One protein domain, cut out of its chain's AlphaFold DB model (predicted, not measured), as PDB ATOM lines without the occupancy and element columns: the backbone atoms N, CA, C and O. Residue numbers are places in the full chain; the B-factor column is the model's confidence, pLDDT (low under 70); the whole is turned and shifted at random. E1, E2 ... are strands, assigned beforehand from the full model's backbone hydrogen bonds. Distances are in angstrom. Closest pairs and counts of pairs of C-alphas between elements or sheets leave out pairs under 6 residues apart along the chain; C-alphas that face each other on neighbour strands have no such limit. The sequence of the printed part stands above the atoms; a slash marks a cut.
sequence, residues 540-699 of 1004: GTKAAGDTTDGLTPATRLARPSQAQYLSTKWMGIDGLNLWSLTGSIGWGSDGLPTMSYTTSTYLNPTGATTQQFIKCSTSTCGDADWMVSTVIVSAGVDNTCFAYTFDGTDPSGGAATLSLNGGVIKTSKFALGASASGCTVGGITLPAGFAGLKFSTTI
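What this domain is: This is residues 540 to 699 of the 1004 residues of the protein "Unannotated protein" of freshwater metagenome (UniProt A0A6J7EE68). One twisted sheet of six strands makes a wall, and the long loops of residues 540 to 575 and 604 to 626 gather round one end of its strands together with the small hairpin E5 and E6. Another small hairpin, E8 and E9, folds back over one face of the sheet beside E4 and E7. The printed part has 160 residues, with no named helix and ten named strands, E1 to E10 along the chain; the sheet's order is E1, E2, E3, E4, E7, E10, antiparallel throughout. The class is all strand, though 71 of the 160 residues are in named elements, under half. The whole is compact, with a radius of gyration of the C-alphas of 16.4 A and spans of 55 by 40 by 28 A.

How they stand to each other: After residues 540 to 575, with no named element, E1, residues 576 to 588, is an edge strand and bends by 67 degrees at residue 579. It forms a hairpin with E2, residues 593 to 603, where N 582 and O 598 are 2.7 A apart. E3, residues 627 to 635, is antiparallel to E2, with N 599 and O 631 2.8 A apart. E4, residues 640 to 647, follows in a hairpin, with N 632 and O 643 2.8 A apart; E1 to E4 form a meander, each strand the antiparallel neighbour of the one before. E5, residues 657 to 660, and E6, residues 665 to 667, form a hairpin, with N 658 and O 667 2.8 A apart. Residues 614 to 615 pair antiparallel with residues 657 to 658 of E5. E6 runs on into E7, residues 669 to 675, at 93 degrees; N 644 of E4 and O 672 of E7 are 2.8 A apart. E8, residues 679 to 681, and E9, residues 684 to 686, form a hairpin, with N 681 and O 684 2.9 A apart. The closest C-alphas of E4 and E8, those of Cys 641 and Cys 679, are 6.4 A apart. E10, residues 690 to 699, is the other edge strand, with N 671 of E7 and O 694 2.7 A apart.

Where its parts are: E1 begins at C-alpha 576 (45.653, -118.486, 10.370) and is 33.5 A long. E2 is 32.1 A long, E3 26.5 A, E4 23.3 A and E7 19.4 A. E10 is 25.2 A long and ends at C-alpha 699 (37.124, -107.172, 34.679).

The domain as a whole: The two C-alphas farthest apart, those of Asp 590 and Ser 619, are 56.3 A apart. The printed part has no cut, and the link from E2 to E3, 23 residues, is long. The mean pLDDT of the printed part is 74.6; 51 residues are under 70, among them residues 585 to 595 and 676 to 687.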
ATOM      1  N   GLY A 540      39.483-115.344  -1.388       87.75
ATOM      2  CA  GLY A 540      39.086-116.747  -1.312       87.75
ATOM      3  C   GLY A 540      37.683-117.017  -1.870       87.75
ATOM      4  O   GLY A 540      36.898-116.105  -2.145       87.75
ATOM      5  N   THR A 541      37.345-118.298  -2.014       90.56
ATOM      6  CA  THR A 541      36.033-118.735  -2.517       90.56
ATOM      7  C   THR A 541      35.086-118.993  -1.350       90.56
ATOM      8  O   THR A 541      35.385-119.784  -0.452       90.56
ATOM      9  N   LYS A 542      33.921-118.339  -1.361       91.62
ATOM     10  CA  LYS A 542      32.896-118.492  -0.317       91.62
ATOM     11  C   LYS A 542      32.253-119.880  -0.372       91.62
ATOM     12  O   LYS A 542      32.151-120.480  -1.442       91.62
ATOM     13  N   ALA A 543      31.738-120.349   0.763       89.56
ATOM     14  CA  ALA A 543      30.875-121.524   0.797       89.56
ATOM     15  C   ALA A 543      29.569-121.273   0.012       89.56
ATOM     16  O   ALA A 543      29.033-120.162   0.002       89.56
ATOM     17  N   ALA A 544      29.021-122.308  -0.631       84.19
ATOM     18  CA  ALA A 544      27.808-122.182  -1.439       84.19
ATOM     19  C   ALA A 544      26.611-121.725  -0.583       84.19
ATOM     20  O   ALA A 544      26.192-122.433   0.336       84.19
ATOM     21  N   GLY A 545      26.072-120.534  -0.872       78.75
ATOM     22  CA  GLY A 545      24.987-119.890  -0.117       78.75
ATOM     23  C   GLY A 545      25.439-118.936   0.998       78.75
ATOM     24  O   GLY A 545      24.614-118.552   1.817       78.75
ATOM     25  N   ASP A 546      26.726-118.591   1.082       85.38
ATOM     26  CA  ASP A 546      27.211-117.495   1.933       85.38
ATOM     27  C   ASP A 546      27.150-116.164   1.159       85.38
ATOM     28  O   ASP A 546      27.591-116.089   0.007       85.38
ATOM     29  N   THR A 547      26.565-115.120   1.751       81.94
ATOM     30  CA  THR A 547      26.238-113.864   1.042       81.94
ATOM     31  C   THR A 547      27.165-112.703   1.398       81.94
ATOM     32  O   THR A 547      27.406-111.838   0.553       81.94
ATOM     33  N   THR A 548      27.748-112.693   2.597       85.69
ATOM     34  CA  THR A 548      28.650-111.636   3.085       85.69
ATOM     35  C   THR A 548      30.024-111.707   2.408       85.69
ATOM     36  O   THR A 548      30.399-112.739   1.856       85.69
ATOM     37  N   ASP A 549      30.782-110.606   2.353       85.19
ATOM     38  CA  ASP A 549      32.094-110.568   1.672       85.19
ATOM     39  C   ASP A 549      33.248-111.218   2.462       85.19
ATOM     40  O   ASP A 549      34.298-111.517   1.890       85.19
ATOM     41  N   GLY A 550      33.052-111.475   3.755       85.00
ATOM     42  CA  GLY A 550      34.043-112.043   4.659       85.00
ATOM     43  C   GLY A 550      35.172-111.089   5.065       85.00
ATOM     44  O   GLY A 550      36.069-111.516   5.788       85.00
ATOM     45  N   LEU A 551      35.182-109.832   4.611       84.94
ATOM     46  CA  LEU A 551      36.328-108.924   4.743       84.94
ATOM     47  C   LEU A 551      36.473-108.303   6.137       84.94
ATOM     48  O   LEU A 551      37.592-107.957   6.524       84.94
ATOM     49  N   THR A 552      35.372-108.164   6.876       80.50
ATOM     50  CA  THR A 552      35.316-107.515   8.194       80.50
ATOM     51  C   THR A 552      34.565-108.390   9.208       80.50
ATOM     52  O   THR A 552      33.833-109.290   8.800       80.50
ATOM     53  N   PRO A 553      34.662-108.119  10.523       76.00
ATOM     54  CA  PRO A 553      33.859-108.816  11.534       76.00
ATOM     55  C   PRO A 553      32.345-108.638  11.326       76.00
ATOM     56  O   PRO A 553      31.580-109.578  11.511       76.00
ATOM     57  N   ALA A 554      31.910-107.454  10.877       77.44
ATOM     58  CA  ALA A 554      30.504-107.165  10.576       77.44
ATOM     59  C   ALA A 554      30.001-107.872   9.303       77.44
ATOM     60  O   ALA A 554      28.805-108.107   9.153       77.44
ATOM     61  N   THR A 555      30.914-108.222   8.396       84.50
ATOM     62  CA  THR A 555      30.641-108.952   7.153       84.50
ATOM     63  C   THR A 555      31.245-110.358   7.172       84.50
ATOM     64  O   THR A 555      31.560-110.900   6.113       84.50
ATOM     65  N   ARG A 556      31.412-110.964   8.360       85.31
ATOM     66  CA  ARG A 556      31.996-112.304   8.525       85.31
ATOM     67  C   ARG A 556      31.255-113.332   7.667       85.31
ATOM     68  O   ARG A 556      30.031-113.269   7.539       85.31
ATOM     69  N   LEU A 557      31.991-114.295   7.117       88.50
ATOM     70  CA  LEU A 557      31.407-115.490   6.507       88.50
ATOM     71  C   LEU A 557      30.529-116.236   7.526       88.50
ATOM     72  O   LEU A 557      30.903-116.386   8.691       88.50
ATOM     73  N   ALA A 558      29.372-116.721   7.087       87.62
ATOM     74  CA  ALA A 558      28.488-117.543   7.904       87.62
ATOM     75  C   ALA A 558      29.015-118.980   8.074       87.62
ATOM     76  O   ALA A 558      28.727-119.614   9.087       87.62
ATOM     77  N   ARG A 559      29.776-119.500   7.096       88.56
ATOM     78  CA  ARG A 559      30.367-120.858   7.127       88.56
ATOM     79  C   ARG A 559      31.870-120.852   6.812       88.56
ATOM     80  O   ARG A 559      32.291-121.395   5.785       88.56
ATOM     81  N   PRO A 560      32.703-120.242   7.675       90.56
ATOM     82  CA  PRO A 560      34.146-120.147   7.470       90.56
ATOM     83  C   PRO A 560      34.850-121.512   7.405       90.56
ATOM     84  O   PRO A 560      35.857-121.619   6.708       90.56
ATOM     85  N   SER A 561      34.332-122.571   8.036       90.44
ATOM     86  CA  SER A 561      34.886-123.931   7.892       90.44
ATOM     87  C   SER A 561      34.740-124.530   6.485       90.44
ATOM     88  O   SER A 561      35.502-125.426   6.126       90.44
ATOM     89  N   GLN A 562      33.791-124.035   5.681       92.06
ATOM     90  CA  GLN A 562      33.494-124.518   4.325       92.06
ATOM     91  C   GLN A 562      34.062-123.611   3.218       92.06
ATOM     92  O   GLN A 562      33.898-123.906   2.033       92.06
ATOM     93  N   ALA A 563      34.704-122.498   3.582       92.44
ATOM     94  CA  ALA A 563      35.311-121.566   2.638       92.44
ATOM     95  C   ALA A 563      36.675-122.071   2.133       92.44
ATOM     96  O   ALA A 563      37.433-122.709   2.866       92.44
ATOM     97  N   GLN A 564      37.020-121.745   0.885       91.56
ATOM     98  CA  GLN A 564      38.352-122.002   0.336       91.56
ATOM     99  C   GLN A 564      39.221-120.757   0.505       91.56
ATOM    100  O   GLN A 564      38.976-119.716  -0.103       91.56
ATOM    101  N   TYR A 565      40.244-120.878   1.342       89.88
ATOM    102  CA  TYR A 565      41.182-119.806   1.655       89.88
ATOM    103  C   TYR A 565      42.352-119.772   0.671       89.88
ATOM    104  O   TYR A 565      42.760-120.806   0.147       89.88
ATOM    105  N   LEU A 566      42.944-118.591   0.488       86.06
ATOM    106  CA  LEU A 566      44.153-118.396  -0.321       86.06
ATOM    107  C   LEU A 566      45.358-119.156   0.262       86.06
ATOM    108  O   LEU A 566      46.262-119.565  -0.460       86.06
ATOM    109  N   SER A 567      45.377-119.339   1.584       85.44
ATOM    110  CA  SER A 567      46.289-120.232   2.305       85.44
ATOM    111  C   SER A 567      45.710-120.545   3.684       85.44
ATOM    112  O   SER A 567      45.015-119.712   4.259       85.44
ATOM    113  N   THR A 568      46.011-121.712   4.248       86.44
ATOM    114  CA  THR A 568      45.618-122.108   5.620       86.44
ATOM    115  C   THR A 568      46.745-121.934   6.651       86.44
ATOM    116  O   THR A 568      46.615-122.339   7.809       86.44
ATOM    117  N   LYS A 569      47.878-121.362   6.216       82.25
ATOM    118  CA  LYS A 569      49.128-121.240   6.984       82.25
ATOM    119  C   LYS A 569      49.763-119.852   6.826       82.25
ATOM    120  O   LYS A 569      50.960-119.725   6.553       82.25
ATOM    121  N   TRP A 570      48.964-118.787   6.928       79.00
ATOM    122  CA  TRP A 570      49.465-117.424   6.747       79.00
ATOM    123  C   TRP A 570      50.537-117.092   7.790       79.00
ATOM    124  O   TRP A 570      50.420-117.456   8.959       79.00
ATOM    125  N   MET A 571      51.622-116.448   7.348       72.62
ATOM    126  CA  MET A 571      52.812-116.164   8.168       72.62
ATOM    127  C   MET A 571      53.409-117.395   8.893       72.62
ATOM    128  O   MET A 571      54.120-117.243   9.883       72.62
ATOM    129  N   GLY A 572      53.143-118.616   8.407       72.75
ATOM    130  CA  GLY A 572      53.601-119.863   9.030       72.75
ATOM    131  C   GLY A 572      52.795-120.309  10.259       72.75
ATOM    132  O   GLY A 572      53.246-121.202  10.971       72.75
ATOM    133  N   ILE A 573      51.628-119.709  10.518       76.12
ATOM    134  CA  ILE A 573      50.747-120.057  11.642       76.12
ATOM    135  C   ILE A 573      49.635-120.989  11.145       76.12
ATOM    136  O   ILE A 573      48.763-120.573  10.380       76.12
ATOM    137  N   ASP A 574      49.629-122.243  11.602       83.31
ATOM    138  CA  ASP A 574      48.632-123.229  11.170       83.31
ATOM    139  C   ASP A 574      47.236-122.896  11.721       83.31
ATOM    140  O   ASP A 574      46.991-122.894  12.935       83.31
ATOM    141  N   GLY A 575      46.306-122.638  10.798       85.50
ATOM    142  CA  GLY A 575      44.951-122.176  11.087       85.50
ATOM    143  C   GLY A 575      44.790-120.655  11.114       85.50
ATOM    144  O   GLY A 575      43.690-120.190  11.399       85.50
ATOM    145  N   LEU A 576      45.832-119.873  10.802       87.06
ATOM    146  CA  LEU A 576      45.653-118.486  10.370       87.06
ATOM    147  C   LEU A 576      45.377-118.502   8.862       87.06
ATOM    148  O   LEU A 576      46.291-118.508   8.037       87.06
ATOM    149  N   ASN A 577      44.101-118.572   8.498       90.06
ATOM    150  CA  ASN A 577      43.685-118.764   7.120       90.06
ATOM    151  C   ASN A 577      43.586-117.416   6.388       90.06
ATOM    152  O   ASN A 577      42.831-116.540   6.796       90.06
ATOM    153  N   LEU A 578      44.317-117.235   5.288       88.62
ATOM    154  CA  LEU A 578      44.265-116.026   4.468       88.62
ATOM    155  C   LEU A 578      42.985-116.001   3.623       88.62
ATOM    156  O   LEU A 578      42.828-116.808   2.707       88.62
ATOM    157  N   TRP A 579      42.082-115.066   3.916       92.06
ATOM    158  CA  TRP A 579      40.829-114.888   3.180       92.06
ATOM    159  C   TRP A 579      40.965-113.883   2.038       92.06
ATOM    160  O   TRP A 579      40.531-114.161   0.925       92.06
ATOM    161  N   SER A 580      41.598-112.738   2.284       89.25
ATOM    162  CA  SER A 580      41.843-111.720   1.265       89.25
ATOM    163  C   SER A 580      43.239-111.127   1.400       89.25
ATOM    164  O   SER A 580      43.812-111.093   2.488       89.25
ATOM    165  N   LEU A 581      43.778-110.633   0.289       83.44
ATOM    166  CA  LEU A 581      45.024-109.878   0.230       83.44
ATOM    167  C   LEU A 581      44.872-108.772  -0.812       83.44
ATOM    168  O   LEU A 581      44.692-109.053  -1.989       83.44
ATOM    169  N   THR A 582      44.961-107.524  -0.366       79.62
ATOM    170  CA  THR A 582      45.002-106.317  -1.192       79.62
ATOM    171  C   THR A 582      46.366-105.655  -1.031       79.62
ATOM    172  O   THR A 582      46.614-104.989  -0.029       79.62
ATOM    173  N   GLY A 583      47.269-105.850  -1.989       73.38
ATOM    174  CA  GLY A 583      48.499-105.064  -2.115       73.38
ATOM    175  C   GLY A 583      48.234-103.760  -2.866       73.38
ATOM    176  O   GLY A 583      47.394-103.734  -3.758       73.38
ATOM    177  N   SER A 584      48.948-102.686  -2.542       73.00
ATOM    178  CA  SER A 584      48.964-101.456  -3.334       73.00
ATOM    179  C   SER A 584      50.355-100.819  -3.378       73.00
ATOM    180  O   SER A 584      51.103-100.849  -2.400       73.00
ATOM    181  N   ILE A 585      50.717-100.245  -4.521       68.69
ATOM    182  CA  ILE A 585      51.954 -99.488  -4.723       68.69
ATOM    183  C   ILE A 585      51.573 -98.147  -5.327       68.69
ATOM    184  O   ILE A 585      51.139 -98.079  -6.473       68.69
ATOM    185  N   GLY A 586      51.698 -97.094  -4.530       67.94
ATOM    186  CA  GLY A 586      51.538 -95.714  -4.963       67.94
ATOM    187  C   GLY A 586      52.879 -95.092  -5.338       67.94
ATOM    188  O   GLY A 586      53.888 -95.373  -4.698       67.94
ATOM    189  N   TRP A 587      52.869 -94.207  -6.327       66.50
ATOM    190  CA  TRP A 587      53.921 -93.226  -6.576       66.50
ATOM    191  C   TRP A 587      53.293 -91.845  -6.424       66.50
ATOM    192  O   TRP A 587      52.406 -91.495  -7.208       66.50
ATOM    193  N   GLY A 588      53.706 -91.100  -5.397       59.88
ATOM    194  CA  GLY A 588      53.195 -89.757  -5.123       59.88
ATOM    195  C   GLY A 588      53.651 -88.721  -6.154       59.88
ATOM    196  O   GLY A 588      54.463 -88.999  -7.037       59.88
ATOM    197  N   SER A 589      53.167 -87.483  -6.018       55.38
ATOM    198  CA  SER A 589      53.606 -86.343  -6.843       55.38
ATOM    199  C   SER A 589      55.088 -85.970  -6.667       55.38
ATOM    200  O   SER A 589      55.632 -85.217  -7.468       55.38
ATOM    201  N   ASP A 590      55.733 -86.479  -5.617       57.22
ATOM    202  CA  ASP A 590      57.172 -86.397  -5.341       57.22
ATOM    203  C   ASP A 590      57.992 -87.523  -6.010       57.22
ATOM    204  O   ASP A 590      59.222 -87.506  -5.968       57.22
ATOM    205  N   GLY A 591      57.322 -88.498  -6.636       51.97
ATOM    206  CA  GLY A 591      57.929 -89.672  -7.258       51.97
ATOM    207  C   GLY A 591      58.366 -90.768  -6.279       51.97
ATOM    208  O   GLY A 591      58.954 -91.758  -6.720       51.97
ATOM    209  N   LEU A 592      58.098 -90.632  -4.975       50.97
ATOM    210  CA  LEU A 592      58.492 -91.637  -3.989       50.97
ATOM    211  C   LEU A 592      57.516 -92.829  -3.999       50.97
ATOM    212  O   LEU A 592      56.299 -92.630  -3.945       50.97
ATOM    213  N   PRO A 593      58.017 -94.081  -4.053       58.53
ATOM    214  CA  PRO A 593      57.169 -95.260  -3.988       58.53
ATOM    215  C   PRO A 593      56.720 -95.532  -2.547       58.53
ATOM    216  O   PRO A 593      57.536 -95.709  -1.640       58.53
ATOM    217  N   THR A 594      55.411 -95.642  -2.348       61.75
ATOM    218  CA  THR A 594      54.783 -96.151  -1.125       61.75
ATOM    219  C   THR A 594      54.186 -97.520  -1.412       61.75
ATOM    220  O   THR A 594      53.266 -97.630  -2.221       61.75
ATOM    221  N   MET A 595      54.671 -98.567  -0.747       66.75
ATOM    222  CA  MET A 595      54.101 -99.912  -0.852       66.75
ATOM    223  C   MET A 595      53.274-100.203   0.394       66.75
ATOM    224  O   MET A 595      53.763-100.031   1.505       66.75
ATOM    225  N   SER A 596      52.058-100.706   0.238       71.06
ATOM    226  CA  SER A 596      51.290-101.254   1.352       71.06
ATOM    227  C   SER A 596      50.597-102.557   0.972       71.06
ATOM    228  O   SER A 596      50.397-102.852  -0.202       71.06
ATOM    229  N   TYR A 597      50.229-103.362   1.959       72.88
ATOM    230  CA  TYR A 597      49.278-104.445   1.778       72.88
ATOM    231  C   TYR A 597      48.357-104.564   2.986       72.88
ATOM    232  O   TYR A 597      48.741-104.283   4.118       72.88
ATOM    233  N   THR A 598      47.132-104.996   2.718       80.12
ATOM    234  CA  THR A 598      46.090-105.306   3.692       80.12
ATOM    235  C   THR A 598      45.626-106.733   3.451       80.12
ATOM    236  O   THR A 598      45.315-107.080   2.318       80.12
ATOM    237  N   THR A 599      45.543-107.568   4.479       83.25
ATOM    238  CA  THR A 599      44.924-108.896   4.391       83.25
ATOM    239  C   THR A 599      43.775-109.020   5.367       83.25
ATOM    240  O   THR A 599      43.943-108.627   6.520       83.25
ATOM    241  N   SER A 600      42.679-109.662   4.969       88.62
ATOM    242  CA  SER A 600      41.723-110.247   5.914       88.62
ATOM    243  C   SER A 600      42.055-111.728   6.093       88.62
ATOM    244  O   SER A 600      42.269-112.451   5.118       88.62
ATOM    245  N   THR A 601      42.105-112.199   7.332       89.00
ATOM    246  CA  THR A 601      42.393-113.592   7.689       89.00
ATOM    247  C   THR A 601      41.379-114.101   8.708       89.00
ATOM    248  O   THR A 601      40.761-113.328   9.434       89.00
ATOM    249  N   TYR A 602      41.215-115.414   8.757       90.75
ATOM    250  CA  TYR A 602      40.292-116.124   9.628       90.75
ATOM    251  C   TYR A 602      41.093-117.047  10.531       90.75
ATOM    252  O   TYR A 602      41.829-117.906  10.047       90.75
ATOM    253  N   LEU A 603      40.962-116.872  11.840       89.56
ATOM    254  CA  LEU A 603      41.588-117.759  12.804       89.56
ATOM    255  C   LEU A 603      40.660-118.953  13.033       89.56
ATOM    256  O   LEU A 603      39.590-118.812  13.628       89.56
ATOM    257  N   ASN A 604      41.082-120.123  12.563       90.31
ATOM    258  CA  ASN A 604      40.388-121.381  12.795       90.31
ATOM    259  C   ASN A 604      40.572-121.817  14.266       90.31
ATOM    260  O   ASN A 604      41.691-122.163  14.641       90.31
ATOM    261  N   PRO A 605      39.516-121.906  15.096       86.31
ATOM    262  CA  PRO A 605      39.636-122.369  16.482       86.31
ATOM    263  C   PRO A 605      40.121-123.828  16.605       86.31
ATOM    264  O   PRO A 605      40.589-124.231  17.666       86.31
ATOM    265  N   THR A 606      40.045-124.611  15.522       86.00
ATOM    266  CA  THR A 606      40.498-126.015  15.431       86.00
ATOM    267  C   THR A 606      41.838-126.194  14.703       86.00
ATOM    268  O   THR A 606      42.269-127.321  14.462       86.00
ATOM    269  N   GLY A 607      42.515-125.107  14.312       83.81
ATOM    270  CA  GLY A 607      43.797-125.190  13.611       83.81
ATOM    271  C   GLY A 607      44.945-125.612  14.532       83.81
ATOM    272  O   GLY A 607      44.956-125.279  15.716       83.81
ATOM    273  N   ALA A 608      45.939-126.330  13.998       81.44
ATOM    274  CA  ALA A 608      46.957-127.015  14.804       81.44
ATOM    275  C   ALA A 608      47.726-126.097  15.781       81.44
ATOM    276  O   ALA A 608      47.985-126.492  16.923       81.44
ATOM    277  N   THR A 609      48.051-124.870  15.354       82.50
ATOM    278  CA  THR A 609      48.674-123.834  16.198       82.50
ATOM    279  C   THR A 609      47.619-123.006  16.933       82.50
ATOM    280  O   THR A 609      47.732-122.761  18.131       82.50
ATOM    281  N   THR A 610      46.574-122.582  16.229       82.44
ATOM    282  CA  THR A 610      45.547-121.641  16.712       82.44
ATOM    283  C   THR A 610      44.686-122.191  17.860       82.44
ATOM    284  O   THR A 610      44.394-121.443  18.794       82.44
ATOM    285  N   GLN A 611      44.395-123.496  17.895       82.44
ATOM    286  CA  GLN A 611      43.666-124.174  18.988       82.44
ATOM    287  C   GLN A 611      44.347-124.072  20.370       82.44
ATOM    288  O   GLN A 611      43.714-124.250  21.414       82.44
ATOM    289  N   GLN A 612      45.657-123.795  20.403       78.31
ATOM    290  CA  GLN A 612      46.397-123.601  21.653       78.31
ATOM    291  C   GLN A 612      46.011-122.274  22.321       78.31
ATOM    292  O   GLN A 612      45.990-122.178  23.550       78.31
ATOM    293  N   PHE A 613      45.657-121.276  21.506       76.50
ATOM    294  CA  PHE A 613      45.413-119.902  21.926       76.50
ATOM    295  C   PHE A 613      43.941-119.501  21.863       76.50
ATOM    296  O   PHE A 613      43.568-118.555  22.537       76.50
ATOM    297  N   ILE A 614      43.086-120.186  21.103       80.56
ATOM    298  CA  ILE A 614      41.652-119.867  21.033       80.56
ATOM    299  C   ILE A 614      40.882-120.758  22.010       80.56
ATOM    300  O   ILE A 614      41.108-121.966  22.091       80.56
ATOM    301  N   LYS A 615      39.985-120.149  22.790       78.44
ATOM    302  CA  LYS A 615      39.078-120.840  23.714       78.44
ATOM    303  C   LYS A 615      37.640-120.443  23.414       78.44
ATOM    304  O   LYS A 615      37.260-119.287  23.602       78.44
ATOM    305  N   CYS A 616      36.876-121.429  22.967       79.88
ATOM    306  CA  CYS A 616      35.440-121.358  22.729       79.88
ATOM    307  C   CYS A 616      34.691-121.473  24.068       79.88
ATOM    308  O   CYS A 616      35.243-121.975  25.053       79.88
ATOM    309  N   SER A 617      33.452-120.982  24.139       70.00
ATOM    310  CA  SER A 617      32.634-121.067  25.362       70.00
ATOM    311  C   SER A 617      32.161-122.489  25.669       70.00
ATOM    312  O   SER A 617      31.925-122.835  26.825       70.00
ATOM    313  N   THR A 618      32.023-123.307  24.629       70.44
ATOM    314  CA  THR A 618      31.692-124.733  24.677       70.44
ATOM    315  C   THR A 618      32.951-125.596  24.565       70.44
ATOM    316  O   THR A 618      33.996-125.148  24.098       70.44
ATOM    317  N   SER A 619      32.857-126.863  24.982       70.88
ATOM    318  CA  SER A 619      33.952-127.844  24.868       70.88
ATOM    319  C   SER A 619      34.329-128.185  23.420       70.88
ATOM    320  O   SER A 619      35.419-128.696  23.174       70.88
ATOM    321  N   THR A 620      33.443-127.888  22.471       79.19
ATOM    322  CA  THR A 620      33.667-127.944  21.026       79.19
ATOM    323  C   THR A 620      33.505-126.552  20.421       79.19
ATOM    324  O   THR A 620      32.708-125.749  20.908       79.19
ATOM    325  N   CYS A 621      34.257-126.274  19.358       84.38
ATOM    326  CA  CYS A 621      34.205-125.015  18.617       84.38
ATOM    327  C   CYS A 621      33.412-125.188  17.315       84.38
ATOM    328  O   CYS A 621      33.588-126.194  16.625       84.38
ATOM    329  N   GLY A 622      32.571-124.213  16.972       85.38
ATOM    330  CA  GLY A 622      31.787-124.179  15.732       85.38
ATOM    331  C   GLY A 622      32.199-123.053  14.779       85.38
ATOM    332  O   GLY A 622      33.150-122.319  15.032       85.38
ATOM    333  N   ASP A 623      31.447-122.875  13.687       86.12
ATOM    334  CA  ASP A 623      31.652-121.776  12.721       86.12
ATOM    335  C   ASP A 623      31.549-120.377  13.365       86.12
ATOM    336  O   ASP A 623      32.262-119.457  12.967       86.12
ATOM    337  N   ALA A 624      30.725-120.226  14.410       82.31
ATOM    338  CA  ALA A 624      30.577-118.976  15.161       82.31
ATOM    339  C   ALA A 624      31.823-118.592  15.987       82.31
ATOM    340  O   ALA A 624      31.997-117.421  16.322       82.31
ATOM    341  N   ASP A 625      32.705-119.553  16.288       83.69
ATOM    342  CA  ASP A 625      33.920-119.351  17.089       83.69
ATOM    343  C   ASP A 625      35.142-118.914  16.254       83.69
ATOM    344  O   ASP A 625      36.236-118.714  16.787       83.69
ATOM    345  N   TRP A 626      34.983-118.766  14.937       86.56
ATOM    346  CA  TRP A 626      36.037-118.257  14.063       86.56
ATOM    347  C   TRP A 626      36.183-116.741  14.210       86.56
ATOM    348  O   TRP A 626      35.225-115.981  14.034       86.56
ATOM    349  N   MET A 627      37.410-116.297  14.495       84.88
ATOM    350  CA  MET A 627      37.734-114.881  14.693       84.88
ATOM    351  C   MET A 627      38.242-114.275  13.381       84.88
ATOM    352  O   MET A 627      39.109-114.860  12.726       84.88
ATOM    353  N   VAL A 628      37.745-113.093  13.009       86.94
ATOM    354  CA  VAL A 628      38.246-112.356  11.837       86.94
ATOM    355  C   VAL A 628      39.403-111.473  12.278       86.94
ATOM    356  O   VAL A 628      39.344-110.834  13.328       86.94
ATOM    357  N   SER A 629      40.456-111.398  11.472       81.69
ATOM    358  CA  SER A 629      41.542-110.454  11.691       81.69
ATOM    359  C   SER A 629      41.974-109.752  10.415       81.69
ATOM    360  O   SER A 629      41.800-110.251   9.307       81.69
ATOM    361  N   THR A 630      42.562-108.577  10.582       82.75
ATOM    362  CA  THR A 630      43.096-107.739   9.517       82.75
ATOM    363  C   THR A 630      44.571-107.494   9.793       82.75
ATOM    364  O   THR A 630      44.941-107.107  10.899       82.75
ATOM    365  N   VAL A 631      45.424-107.713   8.797       76.88
ATOM    366  CA  VAL A 631      46.835-107.311   8.840       76.88
ATOM    367  C   VAL A 631      47.010-106.168   7.863       76.88
ATOM    368  O   VAL A 631      46.584-106.297   6.722       76.88
ATOM    369  N   ILE A 632      47.635-105.070   8.275       74.88
ATOM    370  CA  ILE A 632      48.058-103.986   7.392       74.88
ATOM    371  C   ILE A 632      49.546-103.746   7.588       74.88
ATOM    372  O   ILE A 632      50.029-103.590   8.708       74.88
ATOM    373  N   VAL A 633      50.269-103.677   6.478       71.56
ATOM    374  CA  VAL A 633      51.661-103.242   6.441       71.56
ATOM    375  C   VAL A 633      51.783-102.158   5.388       71.56
ATOM    376  O   VAL A 633      51.529-102.409   4.219       71.56
ATOM    377  N   SER A 634      52.184-100.961   5.793       69.19
ATOM    378  CA  SER A 634      52.585 -99.862   4.923       69.19
ATOM    379  C   SER A 634      54.071 -99.587   5.114       69.19
ATOM    380  O   SER A 634      54.554 -99.433   6.237       69.19
ATOM    381  N   ALA A 635      54.785 -99.520   4.000       59.44
ATOM    382  CA  ALA A 635      56.181 -99.159   3.870       59.44
ATOM    383  C   ALA A 635      56.286 -97.985   2.881       59.44
ATOM    384  O   ALA A 635      56.488 -98.166   1.678       59.44
ATOM    385  N   GLY A 636      56.117 -96.771   3.406       56.84
ATOM    386  CA  GLY A 636      56.569 -95.535   2.766       56.84
ATOM    387  C   GLY A 636      57.870 -95.045   3.404       56.84
ATOM    388  O   GLY A 636      58.161 -95.401   4.547       56.84
ATOM    389  N   VAL A 637      58.628 -94.211   2.686       50.09
ATOM    390  CA  VAL A 637      59.928 -93.677   3.147       50.09
ATOM    391  C   VAL A 637      59.801 -92.935   4.487       50.09
ATOM    392  O   VAL A 637      60.650 -93.100   5.359       50.09
ATOM    393  N   ASP A 638      58.687 -92.218   4.672       52.41
ATOM    394  CA  ASP A 638      58.396 -91.402   5.860       52.41
ATOM    395  C   ASP A 638      57.251 -91.953   6.731       52.41
ATOM    396  O   ASP A 638      56.881 -91.340   7.731       52.41
ATOM    397  N   ASN A 639      56.630 -93.076   6.345       58.81
ATOM    398  CA  ASN A 639      55.356 -93.508   6.932       58.81
ATOM    399  C   ASN A 639      55.233 -95.041   7.009       58.81
ATOM    400  O   ASN A 639      54.429 -95.672   6.315       58.81
ATOM    401  N   THR A 640      56.081 -95.654   7.839       65.88
ATOM    402  CA  THR A 640      56.008 -97.086   8.147       65.88
ATOM    403  C   THR A 640      54.932 -97.363   9.200       65.88
ATOM    404  O   THR A 640      54.919 -96.786  10.290       65.88
ATOM    405  N   CYS A 641      54.012 -98.267   8.868       73.31
ATOM    406  CA  CYS A 641      52.932 -98.715   9.740       73.31
ATOM    407  C   CYS A 641      52.784-100.231   9.603       73.31
ATOM    408  O   CYS A 641      52.522-100.738   8.518       73.31
ATOM    409  N   PHE A 642      52.928-100.953  10.703       77.75
ATOM    410  CA  PHE A 642      52.499-102.334  10.854       77.75
ATOM    411  C   PHE A 642      51.320-102.347  11.823       77.75
ATOM    412  O   PHE A 642      51.406-101.768  12.905       77.75
ATOM    413  N   ALA A 643      50.241-103.026  11.461       75.88
ATOM    414  CA  ALA A 643      49.097-103.270  12.320       75.88
ATOM    415  C   ALA A 643      48.564-104.684  12.069       75.88
ATOM    416  O   ALA A 643      48.421-105.116  10.930       75.88
ATOM    417  N   TYR A 644      48.241-105.403  13.131       79.06
ATOM    418  CA  TYR A 644      47.575-106.698  13.100       79.06
ATOM    419  C   TYR A 644      46.447-106.654  14.119       79.06
ATOM    420  O   TYR A 644      46.716-106.459  15.299       79.06
ATOM    421  N   THR A 645      45.201-106.815  13.697       77.62
ATOM    422  CA  THR A 645      44.031-106.633  14.562       77.62
ATOM    423  C   THR A 645      43.088-107.813  14.425       77.62
ATOM    424  O   THR A 645      42.726-108.124  13.298       77.62
ATOM    425  N   PHE A 646      42.636-108.440  15.511       77.62
ATOM    426  CA  PHE A 646      41.536-109.410  15.449       77.62
ATOM    427  C   PHE A 646      40.335-108.955  16.262       77.62
ATOM    428  O   PHE A 646      40.468-108.290  17.292       77.62
ATOM    429  N   ASP A 647      39.168-109.378  15.795       73.62
ATOM    430  CA  ASP A 647      37.893-109.186  16.452       73.62
ATOM    431  C   ASP A 647      37.070-110.475  16.327       73.62
ATOM    432  O   ASP A 647      36.715-110.926  15.237       73.62
ATOM    433  N   GLY A 648      36.830-111.099  17.475       64.88
ATOM    434  CA  GLY A 648      35.947-112.246  17.651       64.88
ATOM    435  C   GLY A 648      34.618-111.872  18.307       64.88
ATOM    436  O   GLY A 648      33.919-112.769  18.763       64.88
ATOM    437  N   THR A 649      34.262-110.581  18.406       65.06
ATOM    438  CA  THR A 649      32.898-110.210  18.815       65.06
ATOM    439  C   THR A 649      31.920-110.495  17.685       65.06
ATOM    440  O   THR A 649      31.776-109.728  16.737       65.06
ATOM    441  N   ASP A 650      31.257-111.637  17.799       57.81
ATOM    442  CA  ASP A 650      30.223-112.081  16.882       57.81
ATOM    443  C   ASP A 650      28.877-111.402  17.218       57.81
ATOM    444  O   ASP A 650      28.345-111.629  18.310       57.81
ATOM    445  N   PRO A 651      28.268-110.624  16.300       49.97
ATOM    446  CA  PRO A 651      26.921-110.075  16.482       49.97
ATOM    447  C   PRO A 651      25.836-111.145  16.682       49.97
ATOM    448  O   PRO A 651      24.755-110.829  17.171       49.97
ATOM    449  N   SER A 652      26.108-112.394  16.288       47.41
ATOM    450  CA  SER A 652      25.192-113.536  16.367       47.41
ATOM    451  C   SER A 652      25.458-114.514  17.527       47.41
ATOM    452  O   SER A 652      24.729-115.495  17.664       47.41
ATOM    453  N   GLY A 653      26.421-114.217  18.414       52.28
ATOM    454  CA  GLY A 653      26.546-114.876  19.725       52.28
ATOM    455  C   GLY A 653      27.730-115.827  19.937       52.28
ATOM    456  O   GLY A 653      27.840-116.393  21.024       52.28
ATOM    457  N   GLY A 654      28.633-115.994  18.965       58.22
ATOM    458  CA  GLY A 654      29.933-116.639  19.189       58.22
ATOM    459  C   GLY A 654      30.743-115.967  20.311       58.22
ATOM    460  O   GLY A 654      30.813-114.741  20.402       58.22
ATOM    461  N   ALA A 655      31.357-116.778  21.178       65.44
ATOM    462  CA  ALA A 655      32.041-116.324  22.395       65.44
ATOM    463  C   ALA A 655      33.508-116.791  22.474       65.44
ATOM    464  O   ALA A 655      34.086-116.909  23.559       65.44
ATOM    465  N   ALA A 656      34.122-117.052  21.317       72.12
ATOM    466  CA  ALA A 656      35.537-117.366  21.214       72.12
ATOM    467  C   ALA A 656      36.414-116.220  21.738       72.12
ATOM    468  O   ALA A 656      36.249-115.049  21.394       72.12
ATOM    469  N   THR A 657      37.392-116.580  22.562       75.81
ATOM    470  CA  THR A 657      38.371-115.646  23.123       75.81
ATOM    471  C   THR A 657      39.779-116.099  22.787       75.81
ATOM    472  O   THR A 657      40.094-117.288  22.882       75.81
ATOM    473  N   LEU A 658      40.658-115.148  22.460       74.75
ATOM    474  CA  LEU A 658      42.085-115.418  22.514       74.75
ATOM    475  C   LEU A 658      42.509-115.465  23.984       74.75
ATOM    476  O   LEU A 658      42.349-114.505  24.736       74.75
ATOM    477  N   SER A 659      43.050-116.612  24.354       68.62
ATOM    478  CA  SER A 659      43.577-117.024  25.642       68.62
ATOM    479  C   SER A 659      45.104-116.952  25.589       68.62
ATOM    480  O   SER A 659      45.775-117.876  25.121       68.62
ATOM    481  N   LEU A 660      45.669-115.862  26.103       60.06
ATOM    482  CA  LEU A 660      47.114-115.728  26.272       60.06
ATOM    483  C   LEU A 660      47.561-116.438  27.558       60.06
ATOM    484  O   LEU A 660      46.856-116.411  28.568       60.06
ATOM    485  N   ASN A 661      48.754-117.044  27.518       55.00
ATOM    486  CA  ASN A 661      49.439-117.623  28.680       55.00
ATOM    487  C   ASN A 661      48.542-118.563  29.521       55.00
ATOM    488  O   ASN A 661      48.218-118.275  30.671       55.00
ATOM    489  N   GLY A 662      48.053-119.651  28.913       52.84
ATOM    490  CA  GLY A 662      47.186-120.632  29.586       52.84
ATOM    491  C   GLY A 662      45.755-120.158  29.889       52.84
ATOM    492  O   GLY A 662      44.990-120.903  30.494       52.84
ATOM    493  N   GLY A 663      45.373-118.949  29.462       49.38
ATOM    494  CA  GLY A 663      44.025-118.397  29.645       49.38
ATOM    495  C   GLY A 663      43.897-117.373  30.769       49.38
ATOM    496  O   GLY A 663      42.776-116.979  31.082       49.38
ATOM    497  N   VAL A 664      45.023-116.915  31.332       51.19
ATOM    498  CA  VAL A 664      45.078-115.827  32.328       51.19
ATOM    499  C   VAL A 664      44.520-114.519  31.760       51.19
ATOM    500  O   VAL A 664      43.840-113.779  32.465       51.19
ATOM    501  N   ILE A 665      44.770-114.242  30.477       56.62
ATOM    502  CA  ILE A 665      44.172-113.112  29.762       56.62
ATOM    503  C   ILE A 665      43.294-113.672  28.649       56.62
ATOM    504  O   ILE A 665      43.789-114.352  27.749       56.62
ATOM    505  N   LYS A 666      42.000-113.348  28.708       68.25
ATOM    506  CA  LYS A 666      41.033-113.593  27.637       68.25
ATOM    507  C   LYS A 666      40.629-112.271  27.000       68.25
ATOM    508  O   LYS A 666      40.336-111.298  27.701       68.25
ATOM    509  N   THR A 667      40.598-112.239  25.674       71.94
ATOM    510  CA  THR A 667      40.108-111.088  24.913       71.94
ATOM    511  C   THR A 667      39.407-111.518  23.628       71.94
ATOM    512  O   THR A 667      39.807-112.483  22.976       71.94
ATOM    513  N   SER A 668      38.354-110.788  23.265       72.75
ATOM    514  CA  SER A 668      37.689-110.873  21.965       72.75
ATOM    515  C   SER A 668      38.186-109.816  20.969       72.75
ATOM    516  O   SER A 668      37.884-109.946  19.790       72.75
ATOM    517  N   LYS A 669      38.956-108.800  21.394       77.06
ATOM    518  CA  LYS A 669      39.454-107.706  20.535       77.06
ATOM    519  C   LYS A 669      40.902-107.354  20.849       77.06
ATOM    520  O   LYS A 669      41.219-106.948  21.966       77.06
ATOM    521  N   PHE A 670      41.763-107.415  19.844       76.62
ATOM    522  CA  PHE A 670      43.202-107.193  19.986       76.62
ATOM    523  C   PHE A 670      43.770-106.465  18.777       76.62
ATOM    524  O   PHE A 670      43.321-106.653  17.651       76.62
ATOM    525  N   ALA A 671      44.821-105.698  19.023       76.12
ATOM    526  CA  ALA A 671      45.700-105.091  18.052       76.12
ATOM    527  C   ALA A 671      47.160-105.279  18.493       76.12
ATOM    528  O   ALA A 671      47.512-105.092  19.652       76.12
ATOM    529  N   LEU A 672      48.033-105.591  17.552       77.69
ATOM    530  CA  LEU A 672      49.480-105.457  17.636       77.69
ATOM    531  C   LEU A 672      49.858-104.403  16.599       77.69
ATOM    532  O   LEU A 672      49.307-104.410  15.500       77.69
ATOM    533  N   GLY A 673      50.793-103.511  16.902       75.19
ATOM    534  CA  GLY A 673      51.190-102.515  15.918       75.19
ATOM    535  C   GLY A 673      52.520-101.840  16.188       75.19
ATOM    536  O   GLY A 673      52.990-101.788  17.322       75.19
ATOM    537  N   ALA A 674      53.104-101.306  15.122       74.75
ATOM    538  CA  ALA A 674      54.259-100.426  15.149       74.75
ATOM    539  C   ALA A 674      54.059 -99.306  14.119       74.75
ATOM    540  O   ALA A 674      53.825 -99.582  12.947       74.75
ATOM    541  N   SER A 675      54.141 -98.046  14.536       75.38
ATOM    542  CA  SER A 675      54.015 -96.887  13.660       75.38
ATOM    543  C   SER A 675      54.911 -95.752  14.138       75.38
ATOM    544  O   SER A 675      54.759 -95.249  15.251       75.38
ATOM    545  N   ALA A 676      55.848 -95.328  13.289       68.25
ATOM    546  CA  ALA A 676      56.754 -94.226  13.616       68.25
ATOM    547  C   ALA A 676      56.013 -92.876  13.684       68.25
ATOM    548  O   ALA A 676      56.260 -92.063  14.570       68.25
ATOM    549  N   SER A 677      55.064 -92.683  12.773       67.56
ATOM    550  CA  SER A 677      54.364 -91.432  12.446       67.56
ATOM    551  C   SER A 677      52.875 -91.434  12.823       67.56
ATOM    552  O   SER A 677      52.236 -90.385  12.798       67.56
ATOM    553  N   GLY A 678      52.337 -92.589  13.220       68.06
ATOM    554  CA  GLY A 678      50.924 -92.810  13.517       68.06
ATOM    555  C   GLY A 678      50.152 -93.281  12.283       68.06
ATOM    556  O   GLY A 678      50.427 -92.868  11.158       68.06
ATOM    557  N   CYS A 679      49.172 -94.162  12.477       67.06
ATOM    558  CA  CYS A 679      48.315 -94.660  11.399       67.06
ATOM    559  C   CYS A 679      46.951 -95.117  11.926       67.06
ATOM    560  O   CYS A 679      46.835 -95.575  13.058       67.06
ATOM    561  N   THR A 680      45.906 -95.015  11.101       62.28
ATOM    562  CA  THR A 680      44.569 -95.548  11.421       62.28
ATOM    563  C   THR A 680      44.248 -96.718  10.502       62.28
ATOM    564  O   THR A 680      44.374 -96.603   9.287       62.28
ATOM    565  N   VAL A 681      43.853 -97.846  11.093       55.03
ATOM    566  CA  VAL A 681      43.687 -99.149  10.440       55.03
ATOM    567  C   VAL A 681      42.411 -99.805  10.960       55.03
ATOM    568  O   VAL A 681      42.301-100.057  12.153       55.03
ATOM    569  N   GLY A 682      41.432-100.079  10.089       49.56
ATOM    570  CA  GLY A 682      40.227-100.841  10.464       49.56
ATOM    571  C   GLY A 682      39.408-100.246  11.624       49.56
ATOM    572  O   GLY A 682      38.783-100.990  12.371       49.56
ATOM    573  N   GLY A 683      39.453 -98.923  11.820       52.72
ATOM    574  CA  GLY A 683      38.840 -98.234  12.969       52.72
ATOM    575  C   GLY A 683      39.732 -98.123  14.217       52.72
ATOM    576  O   GLY A 683      39.331 -97.502  15.197       52.72
ATOM    577  N   ILE A 684      40.950 -98.671  14.191       54.25
ATOM    578  CA  ILE A 684      41.936 -98.606  15.275       54.25
ATOM    579  C   ILE A 684      43.048 -97.621  14.894       54.25
ATOM    580  O   ILE A 684      43.801 -97.842  13.946       54.25
ATOM    581  N   THR A 685      43.170 -96.526  15.646       66.38
ATOM    582  CA  THR A 685      44.261 -95.553  15.495       66.38
ATOM    583  C   THR A 685      45.448 -95.927  16.380       66.38
ATOM    584  O   THR A 685      45.339 -95.951  17.606       66.38
ATOM    585  N   LEU A 686      46.594 -96.183  15.752       69.31
ATOM    586  CA  LEU A 686      47.901 -96.286  16.391       69.31
ATOM    587  C   LEU A 686      48.544 -94.886  16.441       69.31
ATOM    588  O   LEU A 686      48.654 -94.243  15.391       69.31
ATOM    589  N   PRO A 687      48.970 -94.384  17.615       66.94
ATOM    590  CA  PRO A 687      49.620 -93.080  17.713       66.94
ATOM    591  C   PRO A 687      51.042 -93.085  17.124       66.94
ATOM    592  O   PRO A 687      51.641 -94.136  16.897       66.94
ATOM    593  N   ALA A 688      51.599 -91.895  16.887       72.12
ATOM    594  CA  ALA A 688      52.994 -91.743  16.475       72.12
ATOM    595  C   ALA A 688      53.958 -92.260  17.554       72.12
ATOM    596  O   ALA A 688      53.721 -92.085  18.751       72.12
ATOM    597  N   GLY A 689      55.040 -92.911  17.129       67.25
ATOM    598  CA  GLY A 689      55.987 -93.598  18.010       67.25
ATOM    599  C   GLY A 689      55.435 -94.857  18.692       67.25
ATOM    600  O   GLY A 689      56.105 -95.403  19.567       67.25
ATOM    601  N   PHE A 690      54.237 -95.334  18.331       69.19
ATOM    602  CA  PHE A 690      53.685 -96.557  18.906       69.19
ATOM    603  C   PHE A 690      54.475 -97.779  18.442       69.19
ATOM    604  O   PHE A 690      54.659 -97.996  17.249       69.19
ATOM    605  N   ALA A 691      54.866 -98.632  19.379       73.19
ATOM    606  CA  ALA A 691      55.190-100.029  19.136       73.19
ATOM    607  C   ALA A 691      54.606-100.795  20.318       73.19
ATOM    608  O   ALA A 691      54.955-100.489  21.454       73.19
ATOM    609  N   GLY A 692      53.667-101.714  20.109       75.06
ATOM    610  CA  GLY A 692      52.899-102.230  21.238       75.06
ATOM    611  C   GLY A 692      51.744-103.160  20.898       75.06
ATOM    612  O   GLY A 692      51.458-103.464  19.742       75.06
ATOM    613  N   LEU A 693      51.077-103.588  21.964       76.56
ATOM    614  CA  LEU A 693      49.877-104.413  21.978       76.56
ATOM    615  C   LEU A 693      48.737-103.567  22.551       76.56
ATOM    616  O   LEU A 693      48.914-102.916  23.577       76.56
ATOM    617  N   LYS A 694      47.554-103.605  21.951       75.25
ATOM    618  CA  LYS A 694      46.313-103.102  22.539       75.25
ATOM    619  C   LYS A 694      45.293-104.234  22.579       75.25
ATOM    620  O   LYS A 694      45.151-104.945  21.596       75.25
ATOM    621  N   PHE A 695      44.557-104.414  23.666       73.44
ATOM    622  CA  PHE A 695      43.414-105.326  23.684       73.44
ATOM    623  C   PHE A 695      42.351-104.891  24.681       73.44
ATOM    624  O   PHE A 695      42.658-104.368  25.750       73.44
ATOM    625  N   SER A 696      41.094-105.135  24.325       71.81
ATOM    626  CA  SER A 696      39.961-104.892  25.213       71.81
ATOM    627  C   SER A 696      39.722-106.138  26.063       71.81
ATOM    628  O   SER A 696      39.676-107.257  25.548       71.81
ATOM    629  N   THR A 697      39.568-105.969  27.370       67.50
ATOM    630  CA  THR A 697      39.172-107.045  28.290       67.50
ATOM    631  C   THR A 697      38.102-106.539  29.253       67.50
ATOM    632  O   THR A 697      37.902-105.334  29.386       67.50
ATOM    633  N   THR A 698      37.406-107.440  29.934       60.72
ATOM    634  CA  THR A 698      36.382-107.095  30.929       60.72
ATOM    635  C   THR A 698      36.787-107.642  32.285       60.72
ATOM    636  O   THR A 698      36.984-108.850  32.423       60.72
ATOM    637  N   ILE A 699      36.872-106.774  33.292       59.06
ATOM    638  CA  ILE A 699      37.124-107.172  34.679       59.06
ATOM    639  C   ILE A 699      35.887-106.777  35.490       59.06
ATOM    640  O   ILE A 699      35.587-105.597  35.672       59.06
TER     641      ILE A 699